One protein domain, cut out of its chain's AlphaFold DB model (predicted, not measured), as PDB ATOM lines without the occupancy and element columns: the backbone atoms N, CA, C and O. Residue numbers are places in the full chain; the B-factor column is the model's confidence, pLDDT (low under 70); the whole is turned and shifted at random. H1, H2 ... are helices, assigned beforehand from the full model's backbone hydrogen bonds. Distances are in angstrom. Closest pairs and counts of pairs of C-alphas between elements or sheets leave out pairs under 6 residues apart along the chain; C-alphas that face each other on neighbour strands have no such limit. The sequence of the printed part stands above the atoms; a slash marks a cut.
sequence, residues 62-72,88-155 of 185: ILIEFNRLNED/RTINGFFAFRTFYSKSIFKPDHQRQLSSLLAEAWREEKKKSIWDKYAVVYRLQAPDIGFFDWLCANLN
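AT A GLANCE: This is residues 62 to 72 and 88 to 155 of the 185 residues of the protein "Alpha box domain-containing protein" of Hyphopichia burtonii NRRL Y-1933 (UniProt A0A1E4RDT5). Beside H3, the longest helix, H1 lies at one end of this all-helix domain; H2 is in the middle, crossed by H3 on one side and by H4 and H5 on the other. The printed part has 79 residues with five named helices, H1 to H5, and no named strand. It is compact, radius of gyration of the C-alphas 13.2 A, spanning 38 by 27 by 24 A.

HOW THE PARTS SIT: H1, residues 62 to 71, only just touches residues 109 to 116 of H3, residues 107 to 123, with 3 pairs of C-alphas within 8 A, the closest Phe 66 and His 109, 7.3 A. The hub H2, residues 92 to 100, touches H4, residues 127 to 140, about perpendicular at 86 degrees; the closest C-alphas are Gly 92 and Asp 131, 3.9 A. Each O i to N i+4 pair is within hydrogen-bond range in H1, H2 and H4, and 12 of 13 in H3.

IN THESE COORDINATES: H1 begins at C-alpha 62 (-0.905, -23.503, -45.954); H5, residues 146 to 153, ends at C-alpha 153 (11.521, -45.123, -53.000). H3 is 24.8 A long.

THE WHOLE: Residues 73 to 87 are not printed; C-alphas 72 and 88 are 32.9 A apart.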
ATOM      1  N   ILE A  62      -0.958 -23.084 -47.364       89.88
ATOM      2  CA  ILE A  62      -0.905 -23.503 -45.954       89.88
ATOM      3  C   ILE A  62       0.511 -23.972 -45.590       89.88
ATOM      4  O   ILE A  62       1.056 -23.570 -44.565       89.88
ATOM      5  N   LEU A  63       1.141 -24.806 -46.419       90.00
ATOM      6  CA  LEU A  63       2.479 -25.330 -46.130       90.00
ATOM      7  C   LEU A  63       3.550 -24.232 -46.129       90.00
ATOM      8  O   LEU A  63       4.416 -24.233 -45.256       90.00
ATOM      9  N   ILE A  64       3.477 -23.283 -47.066       88.88
ATOM     10  CA  ILE A  64       4.387 -22.131 -47.129       88.88
ATOM     11  C   ILE A  64       4.243 -21.266 -45.871       88.88
ATOM     12  O   ILE A  64       5.247 -20.923 -45.243       88.88
ATOM     13  N   GLU A  65       3.011 -20.959 -45.465       89.12
ATOM     14  CA  GLU A  65       2.737 -20.164 -44.266       89.12
ATOM     15  C   GLU A  65       3.297 -20.835 -43.005       89.12
ATOM     16  O   GLU A  65       4.027 -20.211 -42.230       89.12
ATOM     17  N   PHE A  66       3.026 -22.130 -42.823       88.19
ATOM     18  CA  PHE A  66       3.509 -22.878 -41.664       88.19
ATOM     19  C   PHE A  66       5.031 -23.028 -41.642       88.19
ATOM     20  O   PHE A  66       5.618 -22.995 -40.557       88.19
ATOM     21  N   ASN A  67       5.674 -23.161 -42.803       85.62
ATOM     22  CA  ASN A  67       7.132 -23.172 -42.893       85.62
ATOM     23  C   ASN A  67       7.721 -21.824 -42.458       85.62
ATOM     24  O   ASN A  67       8.626 -21.815 -41.625       85.62
ATOM     25  N   ARG A  68       7.154 -20.695 -42.908       84.75
ATOM     26  CA  ARG A  68       7.581 -19.351 -42.471       84.75
ATOM     27  C   ARG A  68       7.489 -19.191 -40.949       84.75
ATOM     28  O   ARG A  68       8.464 -18.834 -40.299       84.75
ATOM     29  N   LEU A  69       6.355 -19.575 -40.361       81.19
ATOM     30  CA  LEU A  69       6.123 -19.510 -38.906       81.19
ATOM     31  C   LEU A  69       7.046 -20.439 -38.080       81.19
ATOM     32  O   LEU A  69       7.148 -20.320 -36.847       81.19
ATOM     33  N   ASN A  70       7.659 -21.426 -38.735       75.12
ATOM     34  CA  ASN A  70       8.588 -22.376 -38.131       75.12
ATOM     35  C   ASN A  70      10.044 -21.873 -38.217       75.12
ATOM     36  O   ASN A  70      10.769 -22.023 -37.231       75.12
ATOM     37  N   GLU A  71      10.427 -21.220 -39.323       69.50
ATOM     38  CA  GLU A  71      11.733 -20.561 -39.538       69.50
ATOM     39  C   GLU A  71      12.009 -19.458 -38.502       69.50
ATOM     40  O   GLU A  71      13.077 -19.426 -37.886       69.50
ATOM     41  N   ASP A  72      10.998 -18.642 -38.182       61.09
ATOM     42  CA  ASP A  72      11.096 -17.551 -37.192       61.09
ATOM     43  C   ASP A  72      11.460 -18.031 -35.769       61.09
ATOM     44  O   ASP A  72      11.723 -17.245 -34.859       61.09
ATOM     45  N   ARG A  88       2.451 -49.229 -36.046       65.12
ATOM     46  CA  ARG A  88       1.071 -48.847 -36.305       65.12
ATOM     47  C   ARG A  88       0.874 -48.946 -37.798       65.12
ATOM     48  O   ARG A  88       1.617 -48.351 -38.575       65.12
ATOM     49  N   THR A  89      -0.165 -49.668 -38.174       77.62
ATOM     50  CA  THR A  89      -0.660 -49.708 -39.540       77.62
ATOM     51  C   THR A  89      -1.005 -48.289 -39.984       77.62
ATOM     52  O   THR A  89      -1.899 -47.652 -39.425       77.62
ATOM     53  N   ILE A  90      -0.272 -47.785 -40.971       88.62
ATOM     54  CA  ILE A  90      -0.524 -46.488 -41.598       88.62
ATOM     55  C   ILE A  90      -1.652 -46.661 -42.624       88.62
ATOM     56  O   ILE A  90      -1.709 -47.672 -43.321       88.62
ATOM     57  N   ASN A  91      -2.562 -45.687 -42.696       92.44
ATOM     58  CA  ASN A  91      -3.573 -45.557 -43.752       92.44
ATOM     59  C   ASN A  91      -3.243 -44.348 -44.654       92.44
ATOM     60  O   ASN A  91      -2.320 -43.594 -44.330       92.44
ATOM     61  N   GLY A  92      -3.977 -44.134 -45.753       93.00
ATOM     62  CA  GLY A  92      -3.675 -43.045 -46.691       93.00
ATOM     63  C   GLY A  92      -3.686 -41.655 -46.054       93.00
ATOM     64  O   GLY A  92      -2.786 -40.859 -46.307       93.00
ATOM     65  N   PHE A  93      -4.615 -41.377 -45.135       93.62
ATOM     66  CA  PHE A  93      -4.619 -40.100 -44.414       93.62
ATOM     67  C   PHE A  93      -3.387 -39.933 -43.513       93.62
ATOM     68  O   PHE A  93      -2.780 -38.864 -43.471       93.62
ATOM     69  N   PHE A  94      -2.984 -40.982 -42.790       92.25
ATOM     70  CA  PHE A  94      -1.769 -40.943 -41.978       92.25
ATOM     71  C   PHE A  94      -0.522 -40.766 -42.846       92.25
ATOM     72  O   PHE A  94       0.366 -40.019 -42.436       92.25
ATOM     73  N   ALA A  95      -0.461 -41.402 -44.016       93.44
ATOM     74  CA  ALA A  95       0.605 -41.217 -44.996       93.44
ATOM     75  C   ALA A  95       0.682 -39.751 -45.459       93.44
ATOM     76  O   ALA A  95       1.708 -39.099 -45.256       93.44
ATOM     77  N   PHE A  96      -0.439 -39.209 -45.947       94.38
ATOM     78  CA  PHE A  96      -0.601 -37.809 -46.351       94.38
ATOM     79  C   PHE A  96      -0.154 -36.842 -45.248       94.38
ATOM     80  O   PHE A  96       0.711 -35.988 -45.443       94.38
ATOM     81  N   ARG A  97      -0.688 -37.021 -44.036       92.88
ATOM     82  CA  ARG A  97      -0.384 -36.155 -42.896       92.88
ATOM     83  C   ARG A  97       1.084 -36.233 -42.490       92.88
ATOM     84  O   ARG A  97       1.685 -35.213 -42.164       92.88
ATOM     85  N   THR A  98       1.654 -37.437 -42.461       91.06
ATOM     86  CA  THR A  98       3.059 -37.647 -42.078       91.06
ATOM     87  C   THR A  98       3.993 -36.962 -43.064       91.06
ATOM     88  O   THR A  98       4.955 -36.331 -42.635       91.06
ATOM     89  N   PHE A  99       3.674 -37.032 -44.357       92.25
ATOM     90  CA  PHE A  99       4.441 -36.371 -45.398       92.25
ATOM     91  C   PHE A  99       4.419 -34.844 -45.252       92.25
ATOM     92  O   PHE A  99       5.467 -34.220 -45.098       92.25
ATOM     93  N   TYR A 100       3.229 -34.243 -45.189       91.38
ATOM     94  CA  TYR A 100       3.093 -32.783 -45.205       91.38
ATOM     95  C   TYR A 100       3.395 -32.083 -43.871       91.38
ATOM     96  O   TYR A 100       3.591 -30.874 -43.846       91.38
ATOM     97  N   SER A 101       3.464 -32.814 -42.755       90.50
ATOM     98  CA  SER A 101       3.803 -32.234 -41.440       90.50
ATOM     99  C   SER A 101       5.268 -32.407 -41.029       90.50
ATOM    100  O   SER A 101       5.652 -31.932 -39.958       90.50
ATOM    101  N   LYS A 102       6.098 -33.065 -41.850       86.56
ATOM    102  CA  LYS A 102       7.481 -33.438 -41.500       86.56
ATOM    103  C   LYS A 102       8.354 -32.251 -41.076       86.56
ATOM    104  O   LYS A 102       9.167 -32.403 -40.162       86.56
ATOM    105  N   SER A 103       8.177 -31.096 -41.708       81.38
ATOM    106  CA  SER A 103       9.003 -29.902 -41.484       81.38
ATOM    107  C   SER A 103       8.582 -29.069 -40.267       81.38
ATOM    108  O   SER A 103       9.300 -28.148 -39.885       81.38
ATOM    109  N   ILE A 104       7.452 -29.383 -39.620       84.12
ATOM    110  CA  ILE A 104       6.906 -28.579 -38.518       84.12
ATOM    111  C   ILE A 104       7.246 -29.218 -37.175       84.12
ATOM    112  O   ILE A 104       6.829 -30.342 -36.888       84.12
ATOM    113  N   PHE A 105       7.964 -28.496 -36.310       80.56
ATOM    114  CA  PHE A 105       8.459 -29.045 -35.036       80.56
ATOM    115  C   PHE A 105       7.684 -28.562 -33.808       80.56
ATOM    116  O   PHE A 105       7.624 -29.279 -32.806       80.56
ATOM    117  N   LYS A 106       7.064 -27.379 -33.881       83.88
ATOM    118  CA  LYS A 106       6.287 -26.802 -32.776       83.88
ATOM    119  C   LYS A 106       5.001 -27.599 -32.520       83.88
ATOM    120  O   LYS A 106       4.222 -27.764 -33.460       83.88
ATOM    121  N   PRO A 107       4.726 -28.042 -31.278       83.69
ATOM    122  CA  PRO A 107       3.514 -28.801 -30.960       83.69
ATOM    123  C   PRO A 107       2.211 -28.080 -31.334       83.69
ATOM    124  O   PRO A 107       1.325 -28.694 -31.928       83.69
ATOM    125  N   ASP A 108       2.115 -26.777 -31.056       85.56
ATOM    126  CA  ASP A 108       0.912 -25.994 -31.368       85.56
ATOM    127  C   ASP A 108       0.687 -25.887 -32.877       85.56
ATOM    128  O   ASP A 108      -0.413 -26.149 -33.365       85.56
ATOM    129  N   HIS A 109       1.756 -25.629 -33.638       87.75
ATOM    130  CA  HIS A 109       1.686 -25.575 -35.098       87.75
ATOM    131  C   HIS A 109       1.382 -26.953 -35.692       87.75
ATOM    132  O   HIS A 109       0.619 -27.053 -36.643       87.75
ATOM    133  N   GLN A 110       1.913 -28.040 -35.125       88.81
ATOM    134  CA  GLN A 110       1.569 -29.397 -35.558       88.81
ATOM    135  C   GLN A 110       0.082 -29.691 -35.360       88.81
ATOM    136  O   GLN A 110      -0.528 -30.339 -36.212       88.81
ATOM    137  N   ARG A 111      -0.510 -29.231 -34.251       90.31
ATOM    138  CA  ARG A 111      -1.943 -29.407 -33.990       90.31
ATOM    139  C   ARG A 111      -2.781 -28.613 -34.988       90.31
ATOM    140  O   ARG A 111      -3.685 -29.189 -35.587       90.31
ATOM    141  N   GLN A 112      -2.457 -27.338 -35.192       91.75
ATOM    142  CA  GLN A 112      -3.151 -26.480 -36.156       91.75
ATOM    143  C   GLN A 112      -3.023 -27.022 -37.584       91.75
ATOM    144  O   GLN A 112      -4.032 -27.227 -38.256       91.75
ATOM    145  N   LEU A 113      -1.803 -27.361 -38.011       93.00
ATOM    146  CA  LEU A 113      -1.555 -27.949 -39.324       93.00
ATOM    147  C   LEU A 113      -2.294 -29.279 -39.483       93.00
ATOM    148  O   LEU A 113      -2.861 -29.539 -40.535       93.00
ATOM    149  N   SER A 114      -2.346 -30.123 -38.448       92.69
ATOM    150  CA  SER A 114      -3.079 -31.392 -38.525       92.69
ATOM    151  C   SER A 114      -4.578 -31.191 -38.761       92.69
ATOM    152  O   SER A 114      -5.173 -32.032 -39.435       92.69
ATOM    153  N   SER A 115      -5.185 -30.130 -38.221       93.38
ATOM    154  CA  SER A 115      -6.588 -29.791 -38.496       93.38
ATOM    155  C   SER A 115      -6.773 -29.348 -39.947       93.38
ATOM    156  O   SER A 115      -7.620 -29.892 -40.650       93.38
ATOM    157  N   LEU A 116      -5.913 -28.448 -40.432       93.69
ATOM    158  CA  LEU A 116      -5.955 -27.965 -41.816       93.69
ATOM    159  C   LEU A 116      -5.701 -29.086 -42.834       93.69
ATOM    160  O   LEU A 116      -6.361 -29.164 -43.868       93.69
ATOM    161  N   LEU A 117      -4.792 -30.012 -42.524       94.25
ATOM    162  CA  LEU A 117      -4.541 -31.197 -43.343       94.25
ATOM    163  C   LEU A 117      -5.748 -32.139 -43.381       94.25
ATOM    164  O   LEU A 117      -5.969 -32.787 -44.400       94.25
ATOM    165  N   ALA A 118      -6.538 -32.229 -42.309       94.25
ATOM    166  CA  ALA A 118      -7.769 -33.018 -42.318       94.25
ATOM    167  C   ALA A 118      -8.833 -32.400 -43.238       94.25
ATOM    168  O   ALA A 118      -9.531 -33.126 -43.946       94.25
ATOM    169  N   GLU A 119      -8.926 -31.070 -43.274       94.00
ATOM    170  CA  GLU A 119      -9.792 -30.355 -44.216       94.00
ATOM    171  C   GLU A 119      -9.322 -30.543 -45.660       94.00
ATOM    172  O   GLU A 119     -10.106 -30.975 -46.505       94.00
ATOM    173  N   ALA A 120      -8.030 -30.335 -45.930       92.75
ATOM    174  CA  ALA A 120      -7.444 -30.568 -47.250       92.75
ATOM    175  C   ALA A 120      -7.637 -32.023 -47.712       92.75
ATOM    176  O   ALA A 120      -7.971 -32.276 -48.868       92.75
ATOM    177  N   TRP A 121      -7.519 -32.991 -46.798       93.94
ATOM    178  CA  TRP A 121      -7.757 -34.400 -47.096       93.94
ATOM    179  C   TRP A 121      -9.196 -34.691 -47.530       93.94
ATOM    180  O   TRP A 121      -9.426 -35.621 -48.302       93.94
ATOM    181  N   ARG A 122     -10.194 -33.935 -47.058       92.25
ATOM    182  CA  ARG A 122     -11.582 -34.113 -47.515       92.25
ATOM    183  C   ARG A 122     -11.723 -33.767 -48.994       92.25
ATOM    184  O   ARG A 122     -12.383 -34.525 -49.703       92.25
ATOM    185  N   GLU A 123     -11.061 -32.699 -49.425       90.44
ATOM    186  CA  GLU A 123     -11.080 -32.153 -50.790       90.44
ATOM    187  C   GLU A 123     -10.087 -32.848 -51.746       90.44
ATOM    188  O   GLU A 123     -10.191 -32.698 -52.963       90.44
ATOM    189  N   GLU A 124      -9.135 -33.624 -51.219       90.38
ATOM    190  CA  GLU A 124      -8.108 -34.313 -52.005       90.38
ATOM    191  C   GLU A 124      -8.720 -35.289 -53.023       90.38
ATOM    192  O   GLU A 124      -9.499 -36.178 -52.675       90.38
ATOM    193  N   LYS A 125      -8.335 -35.155 -54.296       90.25
ATOM    194  CA  LYS A 125      -8.828 -36.010 -55.388       90.25
ATOM    195  C   LYS A 125      -7.997 -37.283 -55.528       90.25
ATOM    196  O   LYS A 125      -8.507 -38.313 -55.962       90.25
ATOM    197  N   LYS A 126      -6.722 -37.237 -55.137       91.38
ATOM    198  CA  LYS A 126      -5.744 -38.316 -55.330       91.38
ATOM    199  C   LYS A 126      -5.549 -39.177 -54.072       91.38
ATOM    200  O   LYS A 126      -4.454 -39.678 -53.825       91.38
ATOM    201  N   LYS A 127      -6.606 -39.393 -53.272       92.38
ATOM    202  CA  LYS A 127      -6.541 -40.203 -52.029       92.38
ATOM    203  C   LYS A 127      -6.062 -41.632 -52.280       92.38
ATOM    204  O   LYS A 127      -5.277 -42.159 -51.500       92.38
ATOM    205  N   SER A 128      -6.451 -42.206 -53.418       91.62
ATOM    206  CA  SER A 128      -6.051 -43.553 -53.837       91.62
ATOM    207  C   SER A 128      -4.534 -43.725 -53.964       91.62
ATOM    208  O   SER A 128      -4.027 -44.809 -53.691       91.62
ATOM    209  N   ILE A 129      -3.792 -42.675 -54.332       92.88
ATOM    210  CA  ILE A 129      -2.324 -42.710 -54.405       92.88
ATOM    211  C   ILE A 129      -1.733 -42.847 -52.996       92.88
ATOM    212  O   ILE A 129      -0.883 -43.700 -52.750       92.88
ATOM    213  N   TRP A 130      -2.244 -42.068 -52.046       94.31
ATOM    214  CA  TRP A 130      -1.827 -42.139 -50.646       94.31
ATOM    215  C   TRP A 130      -2.194 -43.469 -49.987       94.31
ATOM    216  O   TRP A 130      -1.400 -44.014 -49.216       94.31
ATOM    217  N   ASP A 131      -3.363 -44.023 -50.312       92.50
ATOM    218  CA  ASP A 131      -3.756 -45.358 -49.859       92.50
ATOM    219  C   ASP A 131      -2.826 -46.439 -50.422       92.50
ATOM    220  O   ASP A 131      -2.405 -47.323 -49.671       92.50
ATOM    221  N   LYS A 132      -2.426 -46.337 -51.698       91.88
ATOM    222  CA  LYS A 132      -1.416 -47.228 -52.293       91.88
ATOM    223  C   LYS A 132      -0.091 -47.149 -51.539       91.88
ATOM    224  O   LYS A 132       0.416 -48.191 -51.133       91.88
ATOM    225  N   TYR A 133       0.435 -45.952 -51.266       92.25
ATOM    226  CA  TYR A 133       1.666 -45.816 -50.476       92.25
ATOM    227  C   TYR A 133       1.546 -46.475 -49.099       92.25
ATOM    228  O   TYR A 133       2.446 -47.194 -48.674       92.25
ATOM    229  N   ALA A 134       0.423 -46.273 -48.410       92.12
ATOM    230  CA  ALA A 134       0.182 -46.866 -47.101       92.12
ATOM    231  C   ALA A 134       0.069 -48.400 -47.151       92.12
ATOM    232  O   ALA A 134       0.490 -49.088 -46.219       92.12
ATOM    233  N   VAL A 135      -0.508 -48.957 -48.217       90.44
ATOM    234  CA  VAL A 135      -0.568 -50.407 -48.449       90.44
ATOM    235  C   VAL A 135       0.828 -50.964 -48.700       90.44
ATOM    236  O   VAL A 135       1.243 -51.867 -47.978       90.44
ATOM    237  N   VAL A 136       1.577 -50.391 -49.643       89.88
ATOM    238  CA  VAL A 136       2.925 -50.869 -49.989       89.88
ATOM    239  C   VAL A 136       3.865 -50.773 -48.786       89.88
ATOM    240  O   VAL A 136       4.545 -51.745 -48.471       89.88
ATOM    241  N   TYR A 137       3.833 -49.666 -48.040       89.69
ATOM    242  CA  TYR A 137       4.624 -49.514 -46.815       89.69
ATOM    243  C   TYR A 137       4.320 -50.607 -45.782       89.69
ATOM    244  O   TYR A 137       5.230 -51.160 -45.168       89.69
ATOM    245  N   ARG A 138       3.036 -50.946 -45.582       87.88
ATOM    246  CA  ARG A 138       2.638 -52.011 -44.645       87.88
ATOM    247  C   ARG A 138       3.124 -53.386 -45.092       87.88
ATOM    248  O   ARG A 138       3.491 -54.182 -44.238       87.88
ATOM    249  N   LEU A 139       3.111 -53.647 -46.395       86.75
ATOM    250  CA  LEU A 139       3.527 -54.927 -46.968       86.75
ATOM    251  C   LEU A 139       5.042 -55.117 -46.917       86.75
ATOM    252  O   LEU A 139       5.505 -56.200 -46.585       86.75
ATOM    253  N   GLN A 140       5.806 -54.063 -47.206       86.06
ATOM    254  CA  GLN A 140       7.267 -54.109 -47.140       86.06
ATOM    255  C   GLN A 140       7.795 -54.122 -45.699       86.06
ATOM    256  O   GLN A 140       8.924 -54.541 -45.474       86.06
ATOM    257  N   ALA A 141       6.986 -53.663 -44.735       78.88
ATOM    258  CA  ALA A 141       7.307 -53.623 -43.309       78.88
ATOM    259  C   ALA A 141       8.727 -53.092 -42.994       78.88
ATOM    260  O   ALA A 141       9.470 -53.743 -42.257       78.88
ATOM    261  N   PRO A 142       9.120 -51.919 -43.525       76.06
ATOM    262  CA  PRO A 142      10.489 -51.432 -43.407       76.06
ATOM    263  C   PRO A 142      10.842 -51.024 -41.964       76.06
ATOM    264  O   PRO A 142       9.986 -50.588 -41.191       76.06
ATOM    265  N   ASP A 143      12.133 -51.072 -41.621       83.56
ATOM    266  CA  ASP A 143      12.663 -50.661 -40.302       83.56
ATOM    267  C   ASP A 143      12.835 -49.137 -40.125       83.56
ATOM    268  O   ASP A 143      13.324 -48.655 -39.087       83.56
ATOM    269  N   ILE A 144      12.421 -48.375 -41.139       86.38
ATOM    270  CA  ILE A 144      12.478 -46.912 -41.227       86.38
ATOM    271  C   ILE A 144      11.068 -46.308 -41.216       86.38
ATOM    272  O   ILE A 144      10.081 -46.990 -41.473       86.38
ATOM    273  N   GLY A 145      10.957 -45.018 -40.890       87.62
ATOM    274  CA  GLY A 145       9.667 -44.328 -40.868       87.62
ATOM    275  C   GLY A 145       9.089 -44.119 -42.269       87.62
ATOM    276  O   GLY A 145       9.823 -44.012 -43.245       87.62
ATOM    277  N   PHE A 146       7.763 -43.982 -42.362       89.88
ATOM    278  CA  PHE A 146       7.051 -43.793 -43.634       89.88
ATOM    279  C   PHE A 146       7.587 -42.656 -44.507       89.88
ATOM    280  O   PHE A 146       7.701 -42.830 -45.713       89.88
ATOM    281  N   PHE A 147       7.915 -41.500 -43.916       89.62
ATOM    282  CA  PHE A 147       8.465 -40.372 -44.673       89.62
ATOM    283  C   PHE A 147       9.799 -40.740 -45.330       89.62
ATOM    284  O   PHE A 147       9.945 -40.593 -46.537       89.62
ATOM    285  N   ASP A 148      10.738 -41.261 -44.534       88.94
ATOM    286  CA  ASP A 148      12.083 -41.603 -45.003       88.94
ATOM    287  C   ASP A 148      12.014 -42.729 -46.050       88.94
ATOM    288  O   ASP A 148      12.688 -42.679 -47.075       88.94
ATOM    289  N   TRP A 149      11.118 -43.701 -45.839       91.38
ATOM    290  CA  TRP A 149      10.828 -44.759 -46.804       91.38
ATOM    291  C   TRP A 149      10.295 -44.218 -48.131       91.38
ATOM    292  O   TRP A 149      10.774 -44.621 -49.191       91.38
ATOM    293  N   LEU A 150       9.316 -43.311 -48.092       90.62
ATOM    294  CA  LEU A 150       8.700 -42.775 -49.303       90.62
ATOM    295  C   LEU A 150       9.712 -41.958 -50.109       90.62
ATOM    296  O   LEU A 150       9.783 -42.106 -51.324       90.62
ATOM    297  N   CYS A 151      10.527 -41.145 -49.436       89.56
ATOM    298  CA  CYS A 151      11.590 -40.392 -50.086       89.56
ATOM    299  C   CYS A 151      12.623 -41.307 -50.751       89.56
ATOM    300  O   CYS A 151      12.951 -41.082 -51.912       89.56
ATOM    301  N   ALA A 152      13.064 -42.369 -50.071       87.69
ATOM    302  CA  ALA A 152      14.000 -43.336 -50.640       87.69
ATOM    303  C   ALA A 152      13.433 -44.052 -51.880       87.69
ATOM    304  O   ALA A 152      14.140 -44.227 -52.864       87.69
ATOM    305  N   ASN A 153      12.149 -44.428 -51.867       88.38
ATOM    306  CA  ASN A 153      11.521 -45.123 -53.000       88.38
ATOM    307  C   ASN A 153      11.203 -44.200 -54.185       88.38
ATOM    308  O   ASN A 153      11.014 -44.679 -55.301       88.38
ATOM    309  N   LEU A 154      11.116 -42.891 -53.948       87.31
ATOM    310  CA  LEU A 154      10.856 -41.888 -54.978       87.31
ATOM    311  C   LEU A 154      12.115 -41.103 -55.376       87.31
ATOM    312  O   LEU A 154      11.997 -40.123 -56.107       87.31
ATOM    313  N   ASN A 155      13.298 -41.522 -54.907       83.19
ATOM    314  CA  ASN A 155      14.580 -40.838 -55.118       83.19
ATOM    315  C   ASN A 155      14.526 -39.338 -54.774       83.19
ATOM    316  O   ASN A 155      15.089 -38.493 -55.466       83.19
TER     317      ASN A 155